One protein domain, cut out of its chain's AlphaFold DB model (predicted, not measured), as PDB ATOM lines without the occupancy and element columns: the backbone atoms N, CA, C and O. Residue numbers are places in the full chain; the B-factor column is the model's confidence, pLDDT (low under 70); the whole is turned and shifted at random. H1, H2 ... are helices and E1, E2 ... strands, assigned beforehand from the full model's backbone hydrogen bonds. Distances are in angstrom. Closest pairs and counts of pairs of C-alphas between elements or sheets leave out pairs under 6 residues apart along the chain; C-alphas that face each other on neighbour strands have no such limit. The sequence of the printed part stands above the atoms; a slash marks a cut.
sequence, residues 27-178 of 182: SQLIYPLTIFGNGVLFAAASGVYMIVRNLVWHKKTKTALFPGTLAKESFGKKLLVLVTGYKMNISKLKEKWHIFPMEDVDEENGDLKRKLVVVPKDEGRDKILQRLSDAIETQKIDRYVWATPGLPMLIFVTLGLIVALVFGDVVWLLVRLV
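What this domain is: This is residues 27 to 178 of the 182 residues of the protein "Arc_PepC_II domain-containing protein" of Candidatus Bathyarchaeota archaeon (UniProt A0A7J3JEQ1). One long helix, H1, makes the spine of a rod: near its first residues H6 crosses it and H7 starts from it, and at its other end sits a loose head of short helices, a small three-stranded sheet and the hairpin E3 E4. In the head H4 packs on the sheet, and the hairpin reaches the end of the rod far from H6 and H7. The printed part has 152 residues with seven named helices and five named strands, which follow along the chain as H1 H2 H3 E1 H4 E2 E3 E4 H5 E5 H6 H7; the class is mixed, helices and strands. Both sheets, E1 - E5 - E2 and E3 - E4, are antiparallel. The whole is loose, with a radius of gyration of the C-alphas of 18.9 A and spans of 63 by 30 by 25 A.

How they stand to each other: Start at the hub, H1, residues 31 to 61. H2, residues 68 to 72, touches no helix; look for its closest C-alpha to E4, residues 111 to 116, at Thr 69, 5.8 A from Arg 114. H3, residues 75 to 84, touches H1 residues 47 to 54 alone, closest C-alphas Gly 47 and Val 83, 4.8 A. E1, residues 86 to 89, H4, residues 90 to 95, and E2, residues 99 to 101, form a split strand-helix-strand unit, two strands of one sheet with a helix between them along the chain and another strand, E5, residues 144 to 149, between them in the sheet; its crossover is right-handed. Find N 88 and O 145 at 3.0 A, and N 148 and O 100 at 2.8 A. H4 has a height over the sheet of 7.8 A. E2 runs on into E3, residues 103 to 108, at 22 degrees; in the hairpin E3 and E4, N 113 and O 106 are 2.9 A apart. H5, residues 125 to 137, only grazes the three-stranded sheet; the closest C-alphas of E3 and H5 are Asp 104 and Ile 128, 6.4 A. H6, residues 153 to 167, touches H1 at a steep tilt of 66 degrees, closest C-alphas Gly 39 and Gly 160, 4.1 A. H7, residues 170 to 178, touches H1 about perpendicular, at 79 degrees, closest C-alphas Asn 38 and Val 170, 6.1 A. Every O i to N i+4 pair is within hydrogen-bond range in H1, H3, H4, H5, H6 and H7; H2 has 0 of 1, but 2 of 2 O i to N i+3 pairs.

Where its parts are: Find C-alpha 31 at (-35.601, -9.101, 28.170); H1 runs 44.9 A to C-alpha 61. H5 measures 18.3 A, H6 20.3 A and E4 16.3 A. H7 ends at C-alpha 178, (-51.933, -7.694, 43.221).

The domain as a whole: The C-alphas farthest apart are Gln 28 and Gly 110, 63.2 A. The printed part has no cut and no long link. Residues 107 to 112 and 119 to 123 have pLDDT under 70.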
ATOM      1  N   SER A  27     -38.716 -11.778  31.498       82.44
ATOM      2  CA  SER A  27     -37.350 -11.243  31.484       82.44
ATOM      3  C   SER A  27     -36.309 -12.277  31.040       82.44
ATOM      4  O   SER A  27     -35.308 -11.922  30.418       82.44
ATOM      5  N   GLN A  28     -36.564 -13.561  31.315       82.25
ATOM      6  CA  GLN A  28     -35.696 -14.668  30.908       82.25
ATOM      7  C   GLN A  28     -35.843 -15.010  29.424       82.25
ATOM      8  O   GLN A  28     -34.863 -15.398  28.797       82.25
ATOM      9  N   LEU A  29     -37.043 -14.849  28.860       84.69
ATOM     10  CA  LEU A  29     -37.332 -15.203  27.470       84.69
ATOM     11  C   LEU A  29     -37.151 -14.023  26.502       84.69
ATOM     12  O   LEU A  29     -36.658 -14.205  25.393       84.69
ATOM     13  N   ILE A  30     -37.579 -12.823  26.905       89.12
ATOM     14  CA  ILE A  30     -37.619 -11.601  26.091       89.12
ATOM     15  C   ILE A  30     -37.320 -10.387  26.981       89.12
ATOM     16  O   ILE A  30     -38.192  -9.582  27.326       89.12
ATOM     17  N   TYR A  31     -36.049 -10.202  27.315       90.88
ATOM     18  CA  TYR A  31     -35.601  -9.101  28.170       90.88
ATOM     19  C   TYR A  31     -35.960  -7.684  27.665       90.88
ATOM     20  O   TYR A  31     -36.339  -6.829  28.473       90.88
ATOM     21  N   PRO A  32     -35.947  -7.398  26.347       93.88
ATOM     22  CA  PRO A  32     -36.366  -6.099  25.817       93.88
ATOM     23  C   PRO A  32     -37.806  -5.722  26.155       93.88
ATOM     24  O   PRO A  32     -38.112  -4.533  26.248       93.88
ATOM     25  N   LEU A  33     -38.685  -6.710  26.345       92.38
ATOM     26  CA  LEU A  33     -40.069  -6.457  26.730       92.38
ATOM     27  C   LEU A  33     -40.152  -5.979  28.181       92.38
ATOM     28  O   LEU A  33     -40.885  -5.037  28.460       92.38
ATOM     29  N   THR A  34     -39.343  -6.549  29.077       93.31
ATOM     30  CA  THR A  34     -39.204  -6.066  30.458       93.31
ATOM     31  C   THR A  34     -38.647  -4.641  30.498       93.31
ATOM     32  O   THR A  34     -39.205  -3.781  31.181       93.31
ATOM     33  N   ILE A  35     -37.602  -4.347  29.713       94.94
ATOM     34  CA  ILE A  35     -37.043  -2.987  29.589       94.94
ATOM     35  C   ILE A  35     -38.126  -2.000  29.137       94.94
ATOM     36  O   ILE A  35     -38.294  -0.930  29.727       94.94
ATOM     37  N   PHE A  36     -38.870  -2.364  28.091       95.00
ATOM     38  CA  PHE A  36     -39.943  -1.538  27.556       95.00
ATOM     39  C   PHE A  36     -41.087  -1.360  28.560       95.00
ATOM     40  O   PHE A  36     -41.531  -0.234  28.762       95.00
ATOM     41  N   GLY A  37     -41.520  -2.429  29.232       94.19
ATOM     42  CA  GLY A  37     -42.573  -2.396  30.248       94.19
ATOM     43  C   GLY A  37     -42.230  -1.472  31.416       94.19
ATOM     44  O   GLY A  37     -43.025  -0.595  31.760       94.19
ATOM     45  N   ASN A  38     -41.012  -1.582  31.954       95.19
ATOM     46  CA  ASN A  38     -40.506  -0.656  32.968       95.19
ATOM     47  C   ASN A  38     -40.494   0.792  32.442       95.19
ATOM     48  O   ASN A  38     -40.929   1.710  33.135       95.19
ATOM     49  N   GLY A  39     -40.049   1.012  31.201       96.38
ATOM     50  CA  GLY A  39     -40.063   2.337  30.575       96.38
ATOM     51  C   GLY A  39     -41.468   2.932  30.441       96.38
ATOM     52  O   GLY A  39     -41.682   4.096  30.780       96.38
ATOM     53  N   VAL A  40     -42.452   2.136  30.014       95.25
ATOM     54  CA  VAL A  40     -43.862   2.552  29.934       95.25
ATOM     55  C   VAL A  40     -44.411   2.901  31.317       95.25
ATOM     56  O   VAL A  40     -45.119   3.900  31.450       95.25
ATOM     57  N   LEU A  41     -44.046   2.147  32.357       95.44
ATOM     58  CA  LEU A  41     -44.426   2.459  33.735       95.44
ATOM     59  C   LEU A  41     -43.891   3.835  34.168       95.44
ATOM     60  O   LEU A  41     -44.639   4.636  34.730       95.44
ATOM     61  N   PHE A  42     -42.632   4.157  33.850       94.50
ATOM     62  CA  PHE A  42     -42.073   5.490  34.114       94.50
ATOM     63  C   PHE A  42     -42.743   6.591  33.291       94.50
ATOM     64  O   PHE A  42     -42.986   7.681  33.814       94.50
ATOM     65  N   ALA A  43     -43.087   6.319  32.031       93.62
ATOM     66  CA  ALA A  43     -43.842   7.257  31.208       93.62
ATOM     67  C   ALA A  43     -45.225   7.541  31.822       93.62
ATOM     68  O   ALA A  43     -45.608   8.703  31.968       93.62
ATOM     69  N   ALA A  44     -45.935   6.513  32.287       93.19
ATOM     70  CA  ALA A  44     -47.210   6.671  32.985       93.19
ATOM     71  C   ALA A  44     -47.054   7.461  34.298       93.19
ATOM     72  O   ALA A  44     -47.814   8.399  34.558       93.19
ATOM     73  N   ALA A  45     -46.021   7.158  35.091       93.25
ATOM     74  CA  ALA A  45     -45.701   7.895  36.313       93.25
ATOM     75  C   ALA A  45     -45.391   9.378  36.037       93.25
ATOM     76  O   ALA A  45     -45.744  10.247  36.839       93.25
ATOM     77  N   SER A  46     -44.796   9.702  34.885       92.56
ATOM     78  CA  SER A  46     -44.543  11.090  34.485       92.56
ATOM     79  C   SER A  46     -45.836  11.890  34.269       92.56
ATOM     80  O   SER A  46     -45.891  13.064  34.635       92.56
ATOM     81  N   GLY A  47     -46.904  11.252  33.774       91.94
ATOM     82  CA  GLY A  47     -48.225  11.875  33.664       91.94
ATOM     83  C   GLY A  47     -48.814  12.211  35.036       91.94
ATOM     84  O   GLY A  47     -49.316  13.315  35.251       91.94
ATOM     85  N   VAL A  48     -48.662  11.308  36.011       93.12
ATOM     86  CA  VAL A  48     -49.045  11.572  37.412       93.12
ATOM     87  C   VAL A  48     -48.231  12.736  37.983       93.12
ATOM     88  O   VAL A  48     -48.793  13.643  38.601       93.12
ATOM     89  N   TYR A  49     -46.922  12.770  37.724       93.56
ATOM     90  CA  TYR A  49     -46.062  13.889  38.107       93.56
ATOM     91  C   TYR A  49     -46.535  15.224  37.505       93.56
ATOM     92  O   TYR A  49     -46.561  16.228  38.221       93.56
ATOM     93  N   MET A  50     -46.960  15.257  36.236       93.25
ATOM     94  CA  MET A  50     -47.493  16.478  35.612       93.25
ATOM     95  C   MET A  50     -48.768  16.962  36.300       93.25
ATOM     96  O   MET A  50     -48.878  18.152  36.604       93.25
ATOM     97  N   ILE A  51     -49.686  16.055  36.642       93.31
ATOM     98  CA  ILE A  51     -50.897  16.399  37.400       93.31
ATOM     99  C   ILE A  51     -50.515  17.036  38.740       93.31
ATOM    100  O   ILE A  51     -50.977  18.133  39.057       93.31
ATOM    101  N   VAL A  52     -49.627  16.396  39.507       93.38
ATOM    102  CA  VAL A  52     -49.167  16.920  40.804       93.38
ATOM    103  C   VAL A  52     -48.510  18.290  40.634       93.38
ATOM    104  O   VAL A  52     -48.820  19.225  41.375       93.38
ATOM    105  N   ARG A  53     -47.650  18.452  39.626       92.38
ATOM    106  CA  ARG A  53     -46.990  19.724  39.313       92.38
ATOM    107  C   ARG A  53     -47.998  20.830  39.004       92.38
ATOM    108  O   ARG A  53     -47.839  21.946  39.504       92.38
ATOM    109  N   ASN A  54     -49.038  20.527  38.233       93.19
ATOM    110  CA  ASN A  54     -50.105  21.468  37.897       93.19
ATOM    111  C   ASN A  54     -50.934  21.856  39.127       93.19
ATOM    112  O   ASN A  54     -51.241  23.035  39.312       93.19
ATOM    113  N   LEU A  55     -51.225  20.904  40.018       90.69
ATOM    114  CA  LEU A  55     -51.907  21.169  41.289       90.69
ATOM    115  C   LEU A  55     -51.068  22.062  42.216       90.69
ATOM    116  O   LEU A  55     -51.588  23.016  42.797       90.69
ATOM    117  N   VAL A  56     -49.764  21.796  42.334       92.12
ATOM    118  CA  VAL A  56     -48.836  22.629  43.120       92.12
ATOM    119  C   VAL A  56     -48.744  24.037  42.532       92.12
ATOM    120  O   VAL A  56     -48.788  25.017  43.276       92.12
ATOM    121  N   TRP A  57     -48.652  24.157  41.206       89.81
ATOM    122  CA  TRP A  57     -48.629  25.450  40.523       89.81
ATOM    123  C   TRP A  57     -49.922  26.244  40.753       89.81
ATOM    124  O   TRP A  57     -49.856  27.433  41.074       89.81
ATOM    125  N   HIS A  58     -51.081  25.584  40.673       88.00
ATOM    126  CA  HIS A  58     -52.381  26.200  40.937       88.00
ATOM    127  C   HIS A  58     -52.478  26.727  42.372       88.00
ATOM    128  O   HIS A  58     -52.854  27.880  42.581       88.00
ATOM    129  N   LYS A  59     -52.049  25.932  43.364       88.94
ATOM    130  CA  LYS A  59     -52.020  26.354  44.774       88.94
ATOM    131  C   LYS A  59     -51.094  27.549  45.018       88.94
ATOM    132  O   LYS A  59     -51.458  28.443  45.775       88.94
ATOM    133  N   LYS A  60     -49.915  27.578  44.386       88.19
ATOM    134  CA  LYS A  60     -48.941  28.675  44.544       88.19
ATOM    135  C   LYS A  60     -49.404  29.974  43.889       88.19
ATOM    136  O   LYS A  60     -49.227  31.040  44.464       88.19
ATOM    137  N   THR A  61     -49.984  29.882  42.696       82.75
ATOM    138  CA  THR A  61     -50.316  31.059  41.879       82.75
ATOM    139  C   THR A  61     -51.729  31.579  42.171       82.75
ATOM    140  O   THR A  61     -52.023  32.728  41.866       82.75
ATOM    141  N   LYS A  62     -52.610  30.752  42.767       80.50
ATOM    142  CA  LYS A  62     -54.047  31.021  43.004       80.50
ATOM    143  C   LYS A  62     -54.833  31.422  41.743       80.50
ATOM    144  O   LYS A  62     -55.954  31.909  41.831       80.50
ATOM    145  N   THR A  63     -54.267  31.196  40.562       76.19
ATOM    146  CA  THR A  63     -54.874  31.499  39.265       76.19
ATOM    147  C   THR A  63     -55.604  30.283  38.724       76.19
ATOM    148  O   THR A  63     -55.151  29.149  38.883       76.19
ATOM    149  N   ALA A  64     -56.735  30.494  38.048       79.94
ATOM    150  CA  ALA A  64     -57.484  29.406  37.431       79.94
ATOM    151  C   ALA A  64     -56.614  28.612  36.430       79.94
ATOM    152  O   ALA A  64     -55.872  29.178  35.618       79.94
ATOM    153  N   LEU A  65     -56.722  27.279  36.457       80.00
ATOM    154  CA  LEU A  65     -56.026  26.400  35.505       80.00
ATOM    155  C   LEU A  65     -56.510  26.627  34.064       80.00
ATOM    156  O   LEU A  65     -55.703  26.632  33.139       80.00
ATOM    157  N   PHE A  66     -57.797  26.918  33.876       83.31
ATOM    158  CA  PHE A  66     -58.402  27.172  32.566       83.31
ATOM    159  C   PHE A  66     -59.236  28.466  32.601       83.31
ATOM    160  O   PHE A  66     -60.449  28.396  32.791       83.31
ATOM    161  N   PRO A  67     -58.606  29.651  32.491       77.50
ATOM    162  CA  PRO A  67     -59.311  30.931  32.547       77.50
ATOM    163  C   PRO A  67     -60.048  31.257  31.235       77.50
ATOM    164  O   PRO A  67     -59.633  30.844  30.153       77.50
ATOM    165  N   GLY A  68     -61.117  32.054  31.332       78.06
ATOM    166  CA  GLY A  68     -61.802  32.642  30.177       78.06
ATOM    167  C   GLY A  68     -62.425  31.609  29.234       78.06
ATOM    168  O   GLY A  68     -63.154  30.712  29.662       78.06
ATOM    169  N   THR A  69     -62.134  31.722  27.937       72.56
ATOM    170  CA  THR A  69     -62.697  30.853  26.886       72.56
ATOM    171  C   THR A  69     -62.277  29.389  27.023       72.56
ATOM    172  O   THR A  69     -63.028  28.504  26.616       72.56
ATOM    173  N   LEU A  70     -61.152  29.110  27.694       77.31
ATOM    174  CA  LEU A  70     -60.683  27.750  27.990       77.31
ATOM    175  C   LEU A  70     -61.641  26.993  28.923       77.31
ATOM    176  O   LEU A  70     -61.678  25.762  28.913       77.31
ATOM    177  N   ALA A  71     -62.451  27.700  29.719       77.12
ATOM    178  CA  ALA A  71     -63.458  27.075  30.571       77.12
ATOM    179  C   ALA A  71     -64.577  26.402  29.759       77.12
ATOM    180  O   ALA A  71     -65.166  25.439  30.247       77.12
ATOM    181  N   LYS A  72     -64.825  26.836  28.515       80.38
ATOM    182  CA  LYS A  72     -65.841  26.249  27.625       80.38
ATOM    183  C   LYS A  72     -65.354  24.994  26.884       80.38
ATOM    184  O   LYS A  72     -66.164  24.296  26.287       80.38
ATOM    185  N   GLU A  73     -64.056  24.681  26.939       84.12
ATOM    186  CA  GLU A  73     -63.503  23.472  26.316       84.12
ATOM    187  C   GLU A  73     -63.973  22.186  27.007       84.12
ATOM    188  O   GLU A  73     -64.265  22.159  28.213       84.12
ATOM    189  N   SER A  74     -63.993  21.097  26.233       86.75
ATOM    190  CA  SER A  74     -64.442  19.789  26.705       86.75
ATOM    191  C   SER A  74     -63.588  19.277  27.867       86.75
ATOM    192  O   SER A  74     -62.372  19.483  27.933       86.75
ATOM    193  N   PHE A  75     -64.232  18.567  28.794       85.25
ATOM    194  CA  PHE A  75     -63.561  17.996  29.961       85.25
ATOM    195  C   PHE A  75     -62.403  17.063  29.568       85.25
ATOM    196  O   PHE A  75     -61.327  17.140  30.156       85.25
ATOM    197  N   GLY A  76     -62.583  16.257  28.514       86.50
ATOM    198  CA  GLY A  76     -61.548  15.353  28.008       86.50
ATOM    199  C   GLY A  76     -60.279  16.078  27.550       86.50
ATOM    200  O   GLY A  76     -59.180  15.674  27.917       86.50
ATOM    201  N   LYS A  77     -60.406  17.200  26.826       86.38
ATOM    202  CA  LYS A  77     -59.240  18.005  26.423       86.38
ATOM    203  C   LYS A  77     -58.520  18.606  27.625       86.38
ATOM    204  O   LYS A  77     -57.295  18.579  27.674       86.38
ATOM    205  N   LYS A  78     -59.269  19.116  28.607       88.62
ATOM    206  CA  LYS A  78     -58.689  19.655  29.847       88.62
ATOM    207  C   LYS A  78     -57.911  18.587  30.606       88.62
ATOM    208  O   LYS A  78     -56.798  18.858  31.046       88.62
ATOM    209  N   LEU A  79     -58.466  17.380  30.718       89.44
ATOM    210  CA  LEU A  79     -57.792  16.253  31.356       89.44
ATOM    211  C   LEU A  79     -56.518  15.857  30.598       89.44
ATOM    212  O   LEU A  79     -55.469  15.716  31.219       89.44
ATOM    213  N   LEU A  80     -56.577  15.750  29.266       89.12
ATOM    214  CA  LEU A  80     -55.404  15.436  28.443       89.12
ATOM    215  C   LEU A  80     -54.289  16.470  28.619       89.12
ATOM    216  O   LEU A  80     -53.136  16.097  28.821       89.12
ATOM    217  N   VAL A  81     -54.625  17.760  28.612       91.31
ATOM    218  CA  VAL A  81     -53.663  18.848  28.843       91.31
ATOM    219  C   VAL A  81     -53.091  18.794  30.260       91.31
ATOM    220  O   VAL A  81     -51.903  19.037  30.447       91.31
ATOM    221  N   LEU A  82     -53.893  18.418  31.257       91.38
ATOM    222  CA  LEU A  82     -53.438  18.287  32.642       91.38
ATOM    223  C   LEU A  82     -52.421  17.146  32.825       91.38
ATOM    224  O   LEU A  82     -51.518  17.269  33.651       91.38
ATOM    225  N   VAL A  83     -52.590  16.044  32.087       91.88
ATOM    226  CA  VAL A  83     -51.721  14.856  32.168       91.88
ATOM    227  C   VAL A  83     -50.463  15.021  31.315       91.88
ATOM    228  O   VAL A  83     -49.394  14.555  31.698       91.88
ATOM    229  N   THR A  84     -50.571  15.680  30.161       90.31
ATOM    230  CA  THR A  84     -49.472  15.771  29.182       90.31
ATOM    231  C   THR A  84     -48.707  17.091  29.232       90.31
ATOM    232  O   THR A  84     -47.564  17.144  28.788       90.31
ATOM    233  N   GLY A  85     -49.293  18.154  29.780       90.88
ATOM    234  CA  GLY A  85     -48.735  19.499  29.754       90.88
ATOM    235  C   GLY A  85     -48.637  20.161  31.122       90.88
ATOM    236  O   GLY A  85     -49.093  19.652  32.147       90.88
ATOM    237  N   TYR A  86     -48.024  21.339  31.137       90.94
ATOM    238  CA  TYR A  86     -47.956  22.210  32.302       90.94
ATOM    239  C   TYR A  86     -48.005  23.682  31.901       90.94
ATOM    240  O   TYR A  86     -47.647  24.052  30.781       90.94
ATOM    241  N   LYS A  87     -48.427  24.543  32.831       89.75
ATOM    242  CA  LYS A  87     -48.402  25.993  32.614       89.75
ATOM    243  C   LYS A  87     -47.009  26.573  32.801       89.75
ATOM    244  O   LYS A  87     -46.336  26.320  33.804       89.75
ATOM    245  N   MET A  88     -46.596  27.413  31.862       88.12
ATOM    246  CA  MET A  88     -45.351  28.166  31.954       88.12
ATOM    247  C   MET A  88     -45.460  29.534  31.296       88.12
ATOM    248  O   MET A  88     -46.369  29.803  30.521       88.12
ATOM    249  N   ASN A  89     -44.526  30.414  31.640       89.00
ATOM    250  CA  ASN A  89     -44.443  31.735  31.035       89.00
ATOM    251  C   ASN A  89     -43.975  31.625  29.573       89.00
ATOM    252  O   ASN A  89     -43.016  30.894  29.297       89.00
ATOM    253  N   ILE A  90     -44.612  32.378  28.670       86.06
ATOM    254  CA  ILE A  90     -44.283  32.409  27.237       86.06
ATOM    255  C   ILE A  90     -42.801  32.712  26.960       86.06
ATOM    256  O   ILE A  90     -42.217  32.112  26.062       86.06
ATOM    257  N   SER A  91     -42.148  33.564  27.755       85.56
ATOM    258  CA  SER A  91     -40.728  33.904  27.587       85.56
ATOM    259  C   SER A  91     -39.841  32.671  27.762       85.56
ATOM    260  O   SER A  91     -38.999  32.383  26.919       85.56
ATOM    261  N   LYS A  92     -40.116  31.859  28.793       86.88
ATOM    262  CA  LYS A  92     -39.407  30.590  29.026       86.88
ATOM    263  C   LYS A  92     -39.750  29.526  27.983       86.88
ATOM    264  O   LYS A  92     -38.984  28.583  27.801       86.88
ATOM    265  N   LEU A  93     -40.924  29.628  27.356       86.31
ATOM    266  CA  LEU A  93     -41.336  28.722  26.287       86.31
ATOM    267  C   LEU A  93     -40.563  29.019  24.994       86.31
ATOM    268  O   LEU A  93     -40.111  28.081  24.342       86.31
ATOM    269  N   LYS A  94     -40.342  30.300  24.666       84.31
ATOM    270  CA  LYS A  94     -39.534  30.723  23.507       84.31
ATOM    271  C   LYS A  94     -38.104  30.188  23.575       84.31
ATOM    272  O   LYS A  94     -37.608  29.667  22.582       84.31
ATOM    273  N   GLU A  95     -37.487  30.234  24.754       87.00
ATOM    274  CA  GLU A  95     -36.108  29.770  24.977       87.00
ATOM    275  C   GLU A  95     -35.919  28.257  24.766       87.00
ATOM    276  O   GLU A  95     -34.828  27.804  24.424       87.00
ATOM    277  N   LYS A  96     -36.963  27.447  24.981       85.81
ATOM    278  CA  LYS A  96     -36.849  25.982  25.017       85.81
ATOM    279  C   LYS A  96     -37.468  25.333  23.789       85.81
ATOM    280  O   LYS A  96     -38.674  25.102  23.745       85.81
ATOM    281  N   TRP A  97     -36.626  24.962  22.825       80.38
ATOM    282  CA  TRP A  97     -37.045  24.336  21.562       80.38
ATOM    283  C   TRP A  97     -37.816  23.015  21.743       80.38
ATOM    284  O   TRP A  97     -38.721  22.721  20.972       80.38
ATOM    285  N   HIS A  98     -37.509  22.248  22.794       81.69
ATOM    286  CA  HIS A  98     -38.104  20.935  23.074       81.69
ATOM    287  C   HIS A  98     -39.478  21.007  23.784       81.69
ATOM    288  O   HIS A  98     -39.946  20.017  24.360       81.69
ATOM    289  N   ILE A  99     -40.093  22.190  23.849       86.62
ATOM    290  CA  ILE A  99     -41.399  22.408  24.477       86.62
ATOM    291  C   ILE A  99     -42.338  23.051  23.461       86.62
ATOM    292  O   ILE A  99     -42.001  24.057  22.826       86.62
ATOM    293  N   PHE A 100     -43.532  22.479  23.349       87.38
ATOM    294  CA  PHE A 100     -44.540  22.878  22.378       87.38
ATOM    295  C   PHE A 100     -45.732  23.545  23.070       87.38
ATOM    296  O   PHE A 100     -46.185  23.041  24.102       87.38
ATOM    297  N   PRO A 101     -46.245  24.669  22.537       88.50
ATOM    298  CA  PRO A 101     -47.473  25.273  23.041       88.50
ATOM    299  C   PRO A 101     -48.662  24.325  22.833       88.50
ATOM    300  O   PRO A 101     -48.761  23.659  21.807       88.50
ATOM    301  N   MET A 102     -49.562  24.282  23.814       87.44
ATOM    302  CA  MET A 102     -50.841  23.556  23.757       87.44
ATOM    303  C   MET A 102     -52.051  24.499  23.732       87.44
ATOM    304  O   MET A 102     -53.195  24.074  23.893       87.44
ATOM    305  N   GLU A 103     -51.797  25.794  23.585       85.50
ATOM    306  CA  GLU A 103     -52.811  26.813  23.357       85.50
ATOM    307  C   GLU A 103     -52.609  27.378  21.960       85.50
ATOM    308  O   GLU A 103     -51.478  27.539  21.506       85.50
ATOM    309  N   ASP A 104     -53.713  27.694  21.304       82.50
ATOM    310  CA  ASP A 104     -53.729  28.498  20.093       82.50
ATOM    311  C   ASP A 104     -54.795  29.582  20.249       82.50
ATOM    312  O   ASP A 104     -55.691  29.493  21.105       82.50
ATOM    313  N   VAL A 105     -54.654  30.632  19.458       80.00
ATOM    314  CA  VAL A 105     -55.517  31.804  19.492       80.00
ATOM    315  C   VAL A 105     -56.122  31.980  18.111       80.00
ATOM    316  O   VAL A 105     -55.402  32.244  17.153       80.00
ATOM    317  N   ASP A 106     -57.447  31.880  18.046       75.50
ATOM    318  CA  ASP A 106     -58.223  32.222  16.859       75.50
ATOM    319  C   ASP A 106     -58.965  33.544  17.130       75.50
ATOM    320  O   ASP A 106     -59.650  33.688  18.150       75.50
ATOM    321  N   GLU A 107     -58.828  34.528  16.236       68.00
ATOM    322  CA  GLU A 107     -59.688  35.718  16.231       68.00
ATOM    323  C   GLU A 107     -60.963  35.381  15.450       68.00
ATOM    324  O   GLU A 107     -60.959  35.300  14.223       68.00
ATOM    325  N   GLU A 108     -62.065  35.149  16.164       56.81
ATOM    326  CA  GLU A 108     -63.356  34.812  15.563       56.81
ATOM    327  C   GLU A 108     -64.361  35.912  15.930       56.81
ATOM    328  O   GLU A 108     -64.718  36.069  17.097       56.81
ATOM    329  N   ASN A 109     -64.815  36.682  14.932       49.28
ATOM    330  CA  ASN A 109     -65.738  37.820  15.084       49.28
ATOM    331  C   ASN A 109     -65.224  38.966  15.980       49.28
ATOM    332  O   ASN A 109     -65.994  39.560  16.727       49.28
ATOM    333  N   GLY A 110     -63.926  39.286  15.923       58.72
ATOM    334  CA  GLY A 110     -63.328  40.392  16.690       58.72
ATOM    335  C   GLY A 110     -63.041  40.074  18.164       58.72
ATOM    336  O   GLY A 110     -62.271  40.799  18.794       58.72
ATOM    337  N   ASP A 111     -63.566  38.959  18.682       64.44
ATOM    338  CA  ASP A 111     -63.236  38.424  20.000       64.44
ATOM    339  C   ASP A 111     -62.136  37.360  19.897       64.44
ATOM    340  O   ASP A 111     -62.221  36.382  19.148       64.44
ATOM    341  N   LEU A 112     -61.087  37.537  20.697       69.81
ATOM    342  CA  LEU A 112     -59.931  36.650  20.717       69.81
ATOM    343  C   LEU A 112     -60.249  35.398  21.552       69.81
ATOM    344  O   LEU A 112     -60.376  35.467  22.779       69.81
ATOM    345  N   LYS A 113     -60.393  34.235  20.902       77.38
ATOM    346  CA  LYS A 113     -60.732  32.968  21.565       77.38
ATOM    347  C   LYS A 113     -59.493  32.095  21.739       77.38
ATOM    348  O   LYS A 113     -58.911  31.605  20.776       77.38
ATOM    349  N   ARG A 114     -59.130  31.829  22.999       80.12
ATOM    350  CA  ARG A 114     -58.132  30.803  23.344       80.12
ATOM    351  C   ARG A 114     -58.731  29.408  23.208       80.12
ATOM    352  O   ARG A 114     -59.796  29.154  23.783       80.12
ATOM    353  N   LYS A 115     -58.008  28.512  22.534       84.38
ATOM    354  CA  LYS A 115     -58.389  27.119  22.281       84.38
ATOM    355  C   LYS A 115     -57.281  26.165  22.726       84.38
ATOM    356  O   LYS A 115     -56.100  26.474  22.590       84.38
ATOM    357  N   LEU A 116     -57.657  24.996  23.248       81.56
ATOM    358  CA  LEU A 116     -56.690  23.947  23.588       81.56
ATOM    359  C   LEU A 116     -56.362  23.110  22.350       81.56
ATOM    360  O   LEU A 116     -57.256  22.508  21.743       81.56
ATOM    361  N   VAL A 117     -55.076  23.033  22.031       81.06
ATOM    362  CA  VAL A 117     -54.520  22.262  20.920       81.06
ATOM    363  C   VAL A 117     -53.669  21.137  21.502       81.06
ATOM    364  O   VAL A 117     -52.584  21.354  22.029       81.06
ATOM    365  N   VAL A 118     -54.209  19.918  21.462       70.38
ATOM    366  CA  VAL A 118     -53.548  18.717  22.010       70.38
ATOM    367  C   VAL A 118     -52.628  18.066  20.975       70.38
ATOM    368  O   VAL A 118     -51.627  17.455  21.336       70.38
ATOM    369  N   VAL A 119     -52.954  18.218  19.692       68.69
ATOM    370  CA  VAL A 119     -52.163  17.711  18.571       68.69
ATOM    371  C   VAL A 119     -51.482  18.904  17.908       68.69
ATOM    372  O   VAL A 119     -52.199  19.842  17.555       68.69
ATOM    373  N   PRO A 120     -50.147  18.902  17.737       63.72
ATOM    374  CA  PRO A 120     -49.466  19.957  16.999       63.72
ATOM    375  C   PRO A 120     -50.112  20.105  15.620       63.72
ATOM    376  O   PRO A 120     -50.225  19.125  14.887       63.72
ATOM    377  N   LYS A 121     -50.575  21.310  15.280       62.09
ATOM    378  CA  LYS A 121     -50.940  21.611  13.893       62.09
ATOM    379  C   LYS A 121     -49.651  21.602  13.060       62.09
ATOM    380  O   LYS A 121     -48.603  21.993  13.567       62.09
ATOM    381  N   ASP A 122     -49.740  21.236  11.781       60.03
ATOM    382  CA  ASP A 122     -48.618  21.370  10.830       60.03
ATOM    383  C   ASP A 122     -48.176  22.835  10.634       60.03
ATOM    384  O   ASP A 122     -47.128  23.124  10.054       60.03
ATOM    385  N   GLU A 123     -48.951  23.791  11.156       61.84
ATOM    386  CA  GLU A 123     -48.509  25.165  11.351       61.84
ATOM    387  C   GLU A 123     -47.319  25.193  12.323       61.84
ATOM    388  O   GLU A 123     -47.465  24.986  13.525       61.84
ATOM    389  N   GLY A 124     -46.121  25.447  11.786       70.69
ATOM    390  CA  GLY A 124     -44.874  25.444  12.549       70.69
ATOM    391  C   GLY A 124     -44.964  26.204  13.879       70.69
ATOM    392  O   GLY A 124     -45.507  27.310  13.944       70.69
ATOM    393  N   ARG A 125     -44.381  25.602  14.928       79.44
ATOM    394  CA  ARG A 125     -44.331  26.081  16.327       79.44
ATOM    395  C   ARG A 125     -44.162  27.596  16.450       79.44
ATOM    396  O   ARG A 125     -44.837  28.220  17.264       79.44
ATOM    397  N   ASP A 126     -43.281  28.181  15.647       80.12
ATOM    398  CA  ASP A 126     -42.925  29.596  15.740       80.12
ATOM    399  C   ASP A 126     -44.086  30.531  15.381       80.12
ATOM    400  O   ASP A 126     -44.238  31.571  16.017       80.12
ATOM    401  N   LYS A 127     -44.969  30.139  14.449       82.00
ATOM    402  CA  LYS A 127     -46.166  30.925  14.101       82.00
ATOM    403  C   LYS A 127     -47.167  30.964  15.255       82.00
ATOM    404  O   LYS A 127     -47.698  32.024  15.575       82.00
ATOM    405  N   ILE A 128     -47.383  29.824  15.914       82.81
ATOM    406  CA  ILE A 128     -48.257  29.725  17.095       82.81
ATOM    407  C   ILE A 128     -47.658  30.538  18.250       82.81
ATOM    408  O   ILE A 128     -48.363  31.292  18.920       82.81
ATOM    409  N   LEU A 129     -46.339  30.451  18.459       82.44
ATOM    410  CA  LEU A 129     -45.647  31.246  19.475       82.44
ATOM    411  C   LEU A 129     -45.728  32.750  19.203       82.44
ATOM    412  O   LEU A 129     -45.882  33.506  20.161       82.44
ATOM    413  N   GLN A 130     -45.636  33.188  17.945       83.69
ATOM    414  CA  GLN A 130     -45.812  34.592  17.565       83.69
ATOM    415  C   GLN A 130     -47.223  35.077  17.901       83.69
ATOM    416  O   GLN A 130     -47.350  35.976  18.724       83.69
ATOM    417  N   ARG A 131     -48.276  34.393  17.426       83.19
ATOM    418  CA  ARG A 131     -49.676  34.749  17.742       83.19
ATOM    419  C   ARG A 131     -49.944  34.825  19.249       83.19
ATOM    420  O   ARG A 131     -50.576  35.763  19.730       83.19
ATOM    421  N   LEU A 132     -49.436  33.850  20.010       83.06
ATOM    422  CA  LEU A 132     -49.541  33.852  21.471       83.06
ATOM    423  C   LEU A 132     -48.790  35.028  22.100       83.06
ATOM    424  O   LEU A 132     -49.260  35.594  23.082       83.06
ATOM    425  N   SER A 133     -47.629  35.395  21.560       82.81
ATOM    426  CA  SER A 133     -46.841  36.525  22.060       82.81
ATOM    427  C   SER A 133     -47.535  37.850  21.797       82.81
ATOM    428  O   SER A 133     -47.679  38.634  22.728       82.81
ATOM    429  N   ASP A 134     -48.038  38.052  20.584       84.00
ATOM    430  CA  ASP A 134     -48.725  39.278  20.177       84.00
ATOM    431  C   ASP A 134     -50.000  39.486  21.011       84.00
ATOM    432  O   ASP A 134     -50.288  40.584  21.493       84.00
ATOM    433  N   ALA A 135     -50.739  38.405  21.286       80.75
ATOM    434  CA  ALA A 135     -51.908  38.438  22.163       80.75
ATOM    435  C   ALA A 135     -51.555  38.753  23.636       80.75
ATOM    436  O   ALA A 135     -52.372  39.330  24.358       80.75
ATOM    437  N   ILE A 136     -50.354  38.385  24.102       83.12
ATOM    438  CA  ILE A 136     -49.859  38.723  25.450       83.12
ATOM    439  C   ILE A 136     -49.386  40.181  25.505       83.12
ATOM    440  O   ILE A 136     -49.670  40.875  26.482       83.12
ATOM    441  N   GLU A 137     -48.684  40.656  24.475       83.75
ATOM    442  CA  GLU A 137     -48.191  42.038  24.374       83.75
ATOM    443  C   GLU A 137     -49.343  43.043  24.288       83.75
ATOM    444  O   GLU A 137     -49.319  44.071  24.962       83.75
ATOM    445  N   THR A 138     -50.413  42.688  23.575       82.06
ATOM    446  CA  THR A 138     -51.667  43.461  23.519       82.06
ATOM    447  C   THR A 138     -52.536  43.330  24.781       82.06
ATOM    448  O   THR A 138     -53.662  43.819  24.799       82.06
ATOM    449  N   GLN A 139     -52.039  42.670  25.839       77.50
ATOM    450  CA  GLN A 139     -52.735  42.401  27.110       77.50
ATOM    451  C   GLN A 139     -54.093  41.691  26.973       77.50
ATOM    452  O   GLN A 139     -54.863  41.630  27.932       77.50
ATOM    453  N   LYS A 140     -54.382  41.094  25.811       75.00
ATOM    454  CA  LYS A 140     -55.621  40.342  25.580       75.00
ATOM    455  C   LYS A 140     -55.629  39.030  26.367       75.00
ATOM    456  O   LYS A 140     -56.698  38.500  26.669       75.00
ATOM    457  N   ILE A 141     -54.450  38.493  26.699       80.38
ATOM    458  CA  ILE A 141     -54.311  37.215  27.393       80.38
ATOM    459  C   ILE A 141     -53.187  37.194  28.456       80.38
ATOM    460  O   ILE A 141     -52.247  37.980  28.405       80.38
ATOM    461  N   ASP A 142     -53.256  36.260  29.416       80.94
ATOM    462  CA  ASP A 142     -52.245  36.105  30.481       80.94
ATOM    463  C   ASP A 142     -50.905  35.539  29.966       80.94
ATOM    464  O   ASP A 142     -50.865  34.741  29.027       80.94
ATOM    465  N   ARG A 143     -49.802  35.887  30.640       84.50
ATOM    466  CA  ARG A 143     -48.423  35.471  30.311       84.50
ATOM    467  C   ARG A 143     -48.190  33.964  30.445       84.50
ATOM    468  O   ARG A 143     -47.182  33.459  29.942       84.50
ATOM    469  N   TYR A 144     -49.066  33.263  31.165       87.44
ATOM    470  CA  TYR A 144     -49.008  31.817  31.340       87.44
ATOM    471  C   TYR A 144     -49.804  31.092  30.257       87.44
ATOM    472  O   TYR A 144     -51.008  31.314  30.092       87.44
ATOM    473  N   VAL A 145     -49.120  30.172  29.585       89.06
ATOM    474  CA  VAL A 145     -49.669  29.310  28.537       89.06
ATOM    475  C   VAL A 145     -49.422  27.843  28.879       89.06
ATOM    476  O   VAL A 145     -48.413  27.498  29.508       89.06
ATOM    477  N   TRP A 146     -50.347  26.971  28.488       91.12
ATOM    478  CA  TRP A 146     -50.148  25.528  28.523       91.12
ATOM    479  C   TRP A 146     -49.116  25.107  27.485       91.12
ATOM    480  O   TRP A 146     -49.163  25.524  26.327       91.12
ATOM    481  N   ALA A 147     -48.194  24.251  27.906       90.81
ATOM    482  CA  ALA A 147     -47.168  23.705  27.044       90.81
ATOM    483  C   ALA A 147     -46.882  22.242  27.400       90.81
ATOM    484  O   ALA A 147     -46.921  21.860  28.571       90.81
ATOM    485  N   THR A 148     -46.572  21.428  26.395       90.25
ATOM    486  CA  THR A 148     -46.186  20.026  26.565       90.25
ATOM    487  C   THR A 148     -44.684  19.858  26.342       90.25
ATOM    488  O   THR A 148     -44.136  20.398  25.371       90.25
ATOM    489  N   PRO A 149     -43.966  19.160  27.239       87.56
ATOM    490  CA  PRO A 149     -42.599  18.758  26.962       87.56
ATOM    491  C   PRO A 149     -42.604  17.632  25.922       87.56
ATOM    492  O   PRO A 149     -43.205  16.584  26.140       87.56
ATOM    493  N   GLY A 150     -41.865  17.805  24.826       82.69
ATOM    494  CA  GLY A 150     -41.633  16.748  23.837       82.69
ATOM    495  C   GLY A 150     -40.619  15.717  24.331       82.69
ATOM    496  O   GLY A 150     -39.607  15.498  23.672       82.69
ATOM    497  N   LEU A 151     -40.825  15.163  25.531       82.00
ATOM    498  CA  LEU A 151     -39.855  14.289  26.184       82.00
ATOM    499  C   LEU A 151     -39.705  12.984  25.380       82.00
ATOM    500  O   LEU A 151     -40.676  12.233  25.270       82.00
ATOM    501  N   PRO A 152     -38.522  12.688  24.813       87.06
ATOM    502  CA  PRO A 152     -38.359  11.509  23.973       87.06
ATOM    503  C   PRO A 152     -38.551  10.218  24.769       87.06
ATOM    504  O   PRO A 152     -37.968  10.054  25.843       87.06
ATOM    505  N   MET A 153     -39.269   9.249  24.187       90.50
ATOM    506  CA  MET A 153     -39.435   7.903  24.763       90.50
ATOM    507  C   MET A 153     -38.101   7.218  25.083       90.50
ATOM    508  O   MET A 153     -38.040   6.375  25.974       90.50
ATOM    509  N   LEU A 154     -37.021   7.620  24.405       92.44
ATOM    510  CA  LEU A 154     -35.663   7.165  24.678       92.44
ATOM    511  C   LEU A 154     -35.288   7.298  26.161       92.44
ATOM    512  O   LEU A 154     -34.748   6.354  26.721       92.44
ATOM    513  N   ILE A 155     -35.626   8.417  26.810       93.25
ATOM    514  CA  ILE A 155     -35.276   8.657  28.220       93.25
ATOM    515  C   ILE A 155     -35.954   7.620  29.119       93.25
ATOM    516  O   ILE A 155     -35.316   7.040  29.996       93.25
ATOM    517  N   PHE A 156     -37.233   7.337  28.868       95.44
ATOM    518  CA  PHE A 156     -37.980   6.333  29.620       95.44
ATOM    519  C   PHE A 156     -37.459   4.918  29.377       95.44
ATOM    520  O   PHE A 156     -37.347   4.144  30.321       95.44
ATOM    521  N   VAL A 157     -37.088   4.583  28.138       95.38
ATOM    522  CA  VAL A 157     -36.496   3.278  27.808       95.38
ATOM    523  C   VAL A 157     -35.129   3.106  28.474       95.38
ATOM    524  O   VAL A 157     -34.840   2.032  28.995       95.38
ATOM    525  N   THR A 158     -34.302   4.153  28.526       95.75
ATOM    526  CA  THR A 158     -33.013   4.118  29.231       95.75
ATOM    527  C   THR A 158     -33.198   3.905  30.732       95.75
ATOM    528  O   THR A 158     -32.529   3.051  31.311       95.75
ATOM    529  N   LEU A 159     -34.136   4.619  31.364       95.88
ATOM    530  CA  LEU A 159     -34.489   4.381  32.769       95.88
ATOM    531  C   LEU A 159     -35.033   2.964  32.978       95.88
ATOM    532  O   LEU A 159     -34.638   2.286  33.923       95.88
ATOM    533  N   GLY A 160     -35.878   2.491  32.060       95.69
ATOM    534  CA  GLY A 160     -36.406   1.131  32.055       95.69
ATOM    535  C   GLY A 160     -35.308   0.071  31.998       95.69
ATOM    536  O   GLY A 160     -35.402  -0.922  32.713       95.69
ATOM    537  N   LEU A 161     -34.241   0.303  31.226       94.69
ATOM    538  CA  LEU A 161     -33.079  -0.587  31.143       94.69
ATOM    539  C   LEU A 161     -32.301  -0.624  32.458       94.69
ATOM    540  O   LEU A 161     -32.012  -1.707  32.957       94.69
ATOM    541  N   ILE A 162     -31.985   0.542  33.028       94.31
ATOM    542  CA  ILE A 162     -31.272   0.631  34.312       94.31
ATOM    543  C   ILE A 162     -32.060  -0.114  35.392       94.31
ATOM    544  O   ILE A 162     -31.506  -0.914  36.141       94.31
ATOM    545  N   VAL A 163     -33.371   0.102  35.434       93.81
ATOM    546  CA  VAL A 163     -34.250  -0.518  36.427       93.81
ATOM    547  C   VAL A 163     -34.417  -2.011  36.176       93.81
ATOM    548  O   VAL A 163     -34.386  -2.774  37.134       93.81
ATOM    549  N   ALA A 164     -34.499  -2.447  34.917       92.50
ATOM    550  CA  ALA A 164     -34.513  -3.868  34.579       92.50
ATOM    551  C   ALA A 164     -33.236  -4.580  35.054       92.50
ATOM    552  O   ALA A 164     -33.319  -5.689  35.573       92.50
ATOM    553  N   LEU A 165     -32.072  -3.930  34.949       91.00
ATOM    554  CA  LEU A 165     -30.800  -4.502  35.399       91.00
ATOM    555  C   LEU A 165     -30.688  -4.552  36.929       91.00
ATOM    556  O   LEU A 165     -30.202  -5.539  37.472       91.00
ATOM    557  N   VAL A 166     -31.124  -3.497  37.625       90.31
ATOM    558  CA  VAL A 166     -30.945  -3.372  39.084       90.31
ATOM    559  C   VAL A 166     -32.059  -4.064  39.868       90.31
ATOM    560  O   VAL A 166     -31.788  -4.720  40.868       90.31
ATOM    561  N   PHE A 167     -33.312  -3.923  39.439       88.88
ATOM    562  CA  PHE A 167     -34.497  -4.378  40.175       88.88
ATOM    563  C   PHE A 167     -35.265  -5.498  39.464       88.88
ATOM    564  O   PHE A 167     -36.107  -6.142  40.087       88.88
ATOM    565  N   GLY A 168     -34.976  -5.750  38.186       90.25
ATOM    566  CA  GLY A 168     -35.716  -6.710  37.376       90.25
ATOM    567  C   GLY A 168     -37.018  -6.137  36.812       90.25
ATOM    568  O   GLY A 168     -37.141  -4.951  36.488       90.25
ATOM    569  N   ASP A 169     -38.002  -7.009  36.650       91.88
ATOM    570  CA  ASP A 169     -39.292  -6.692  36.053       91.88
ATOM    571  C   ASP A 169     -40.248  -6.083  37.088       91.88
ATOM    572  O   ASP A 169     -40.895  -6.784  37.868       91.88
ATOM    573  N   VAL A 170     -40.341  -4.750  37.103       92.25
ATOM    574  CA  VAL A 170     -41.187  -4.027  38.064       92.25
ATOM    575  C   VAL A 170     -42.663  -4.290  37.791       92.25
ATOM    576  O   VAL A 170     -43.455  -4.396  38.726       92.25
ATOM    577  N   VAL A 171     -43.042  -4.440  36.521       91.44
ATOM    578  CA  VAL A 171     -44.423  -4.764  36.144       91.44
ATOM    579  C   VAL A 171     -44.810  -6.124  36.717       91.44
ATOM    580  O   VAL A 171     -45.870  -6.255  37.325       91.44
ATOM    581  N   TRP A 172     -43.927  -7.115  36.604       90.31
ATOM    582  CA  TRP A 172     -44.134  -8.432  37.201       90.31
ATOM    583  C   TRP A 172     -44.268  -8.380  38.723       90.31
ATOM    584  O   TRP A 172     -45.167  -9.011  39.279       90.31
ATOM    585  N   LEU A 173     -43.423  -7.599  39.400       90.12
ATOM    586  CA  LEU A 173     -43.517  -7.410  40.849       90.12
ATOM    587  C   LEU A 173     -44.876  -6.828  41.260       90.12
ATOM    588  O   LEU A 173     -45.489  -7.315  42.209       90.12
ATOM    589  N   LEU A 174     -45.379  -5.835  40.523       90.12
ATOM    590  CA  LEU A 174     -46.703  -5.255  40.764       90.12
ATOM    591  C   LEU A 174     -47.824  -6.276  40.534       90.12
ATOM    592  O   LEU A 174     -48.757  -6.350  41.329       90.12
ATOM    593  N   VAL A 175     -47.731  -7.090  39.482       89.25
ATOM    594  CA  VAL A 175     -48.712  -8.151  39.212       89.25
ATOM    595  C   VAL A 175     -48.712  -9.191  40.334       89.25
ATOM    596  O   VAL A 175     -49.778  -9.540  40.838       89.25
ATOM    597  N   ARG A 176     -47.537  -9.643  40.785       88.38
ATOM    598  CA  ARG A 176     -47.415 -10.576  41.917       88.38
ATOM    599  C   ARG A 176     -48.002 -10.011  43.205       88.38
ATOM    600  O   ARG A 176     -48.686 -10.741  43.920       88.38
ATOM    601  N   LEU A 177     -47.772  -8.724  43.466       89.25
ATOM    602  CA  LEU A 177     -48.345  -8.012  44.606       89.25
ATOM    603  C   LEU A 177     -49.880  -8.033  44.556       89.25
ATOM    604  O   LEU A 177     -50.520  -8.375  45.545       89.25
ATOM    605  N   VAL A 178     -50.471  -7.707  43.403       90.50
ATOM    606  CA  VAL A 178     -51.933  -7.694  43.221       90.50
ATOM    607  C   VAL A 178     -52.531  -9.099  43.335       90.50
ATOM    608  O   VAL A 178     -53.623  -9.257  43.874       90.50
TER     609      VAL A 178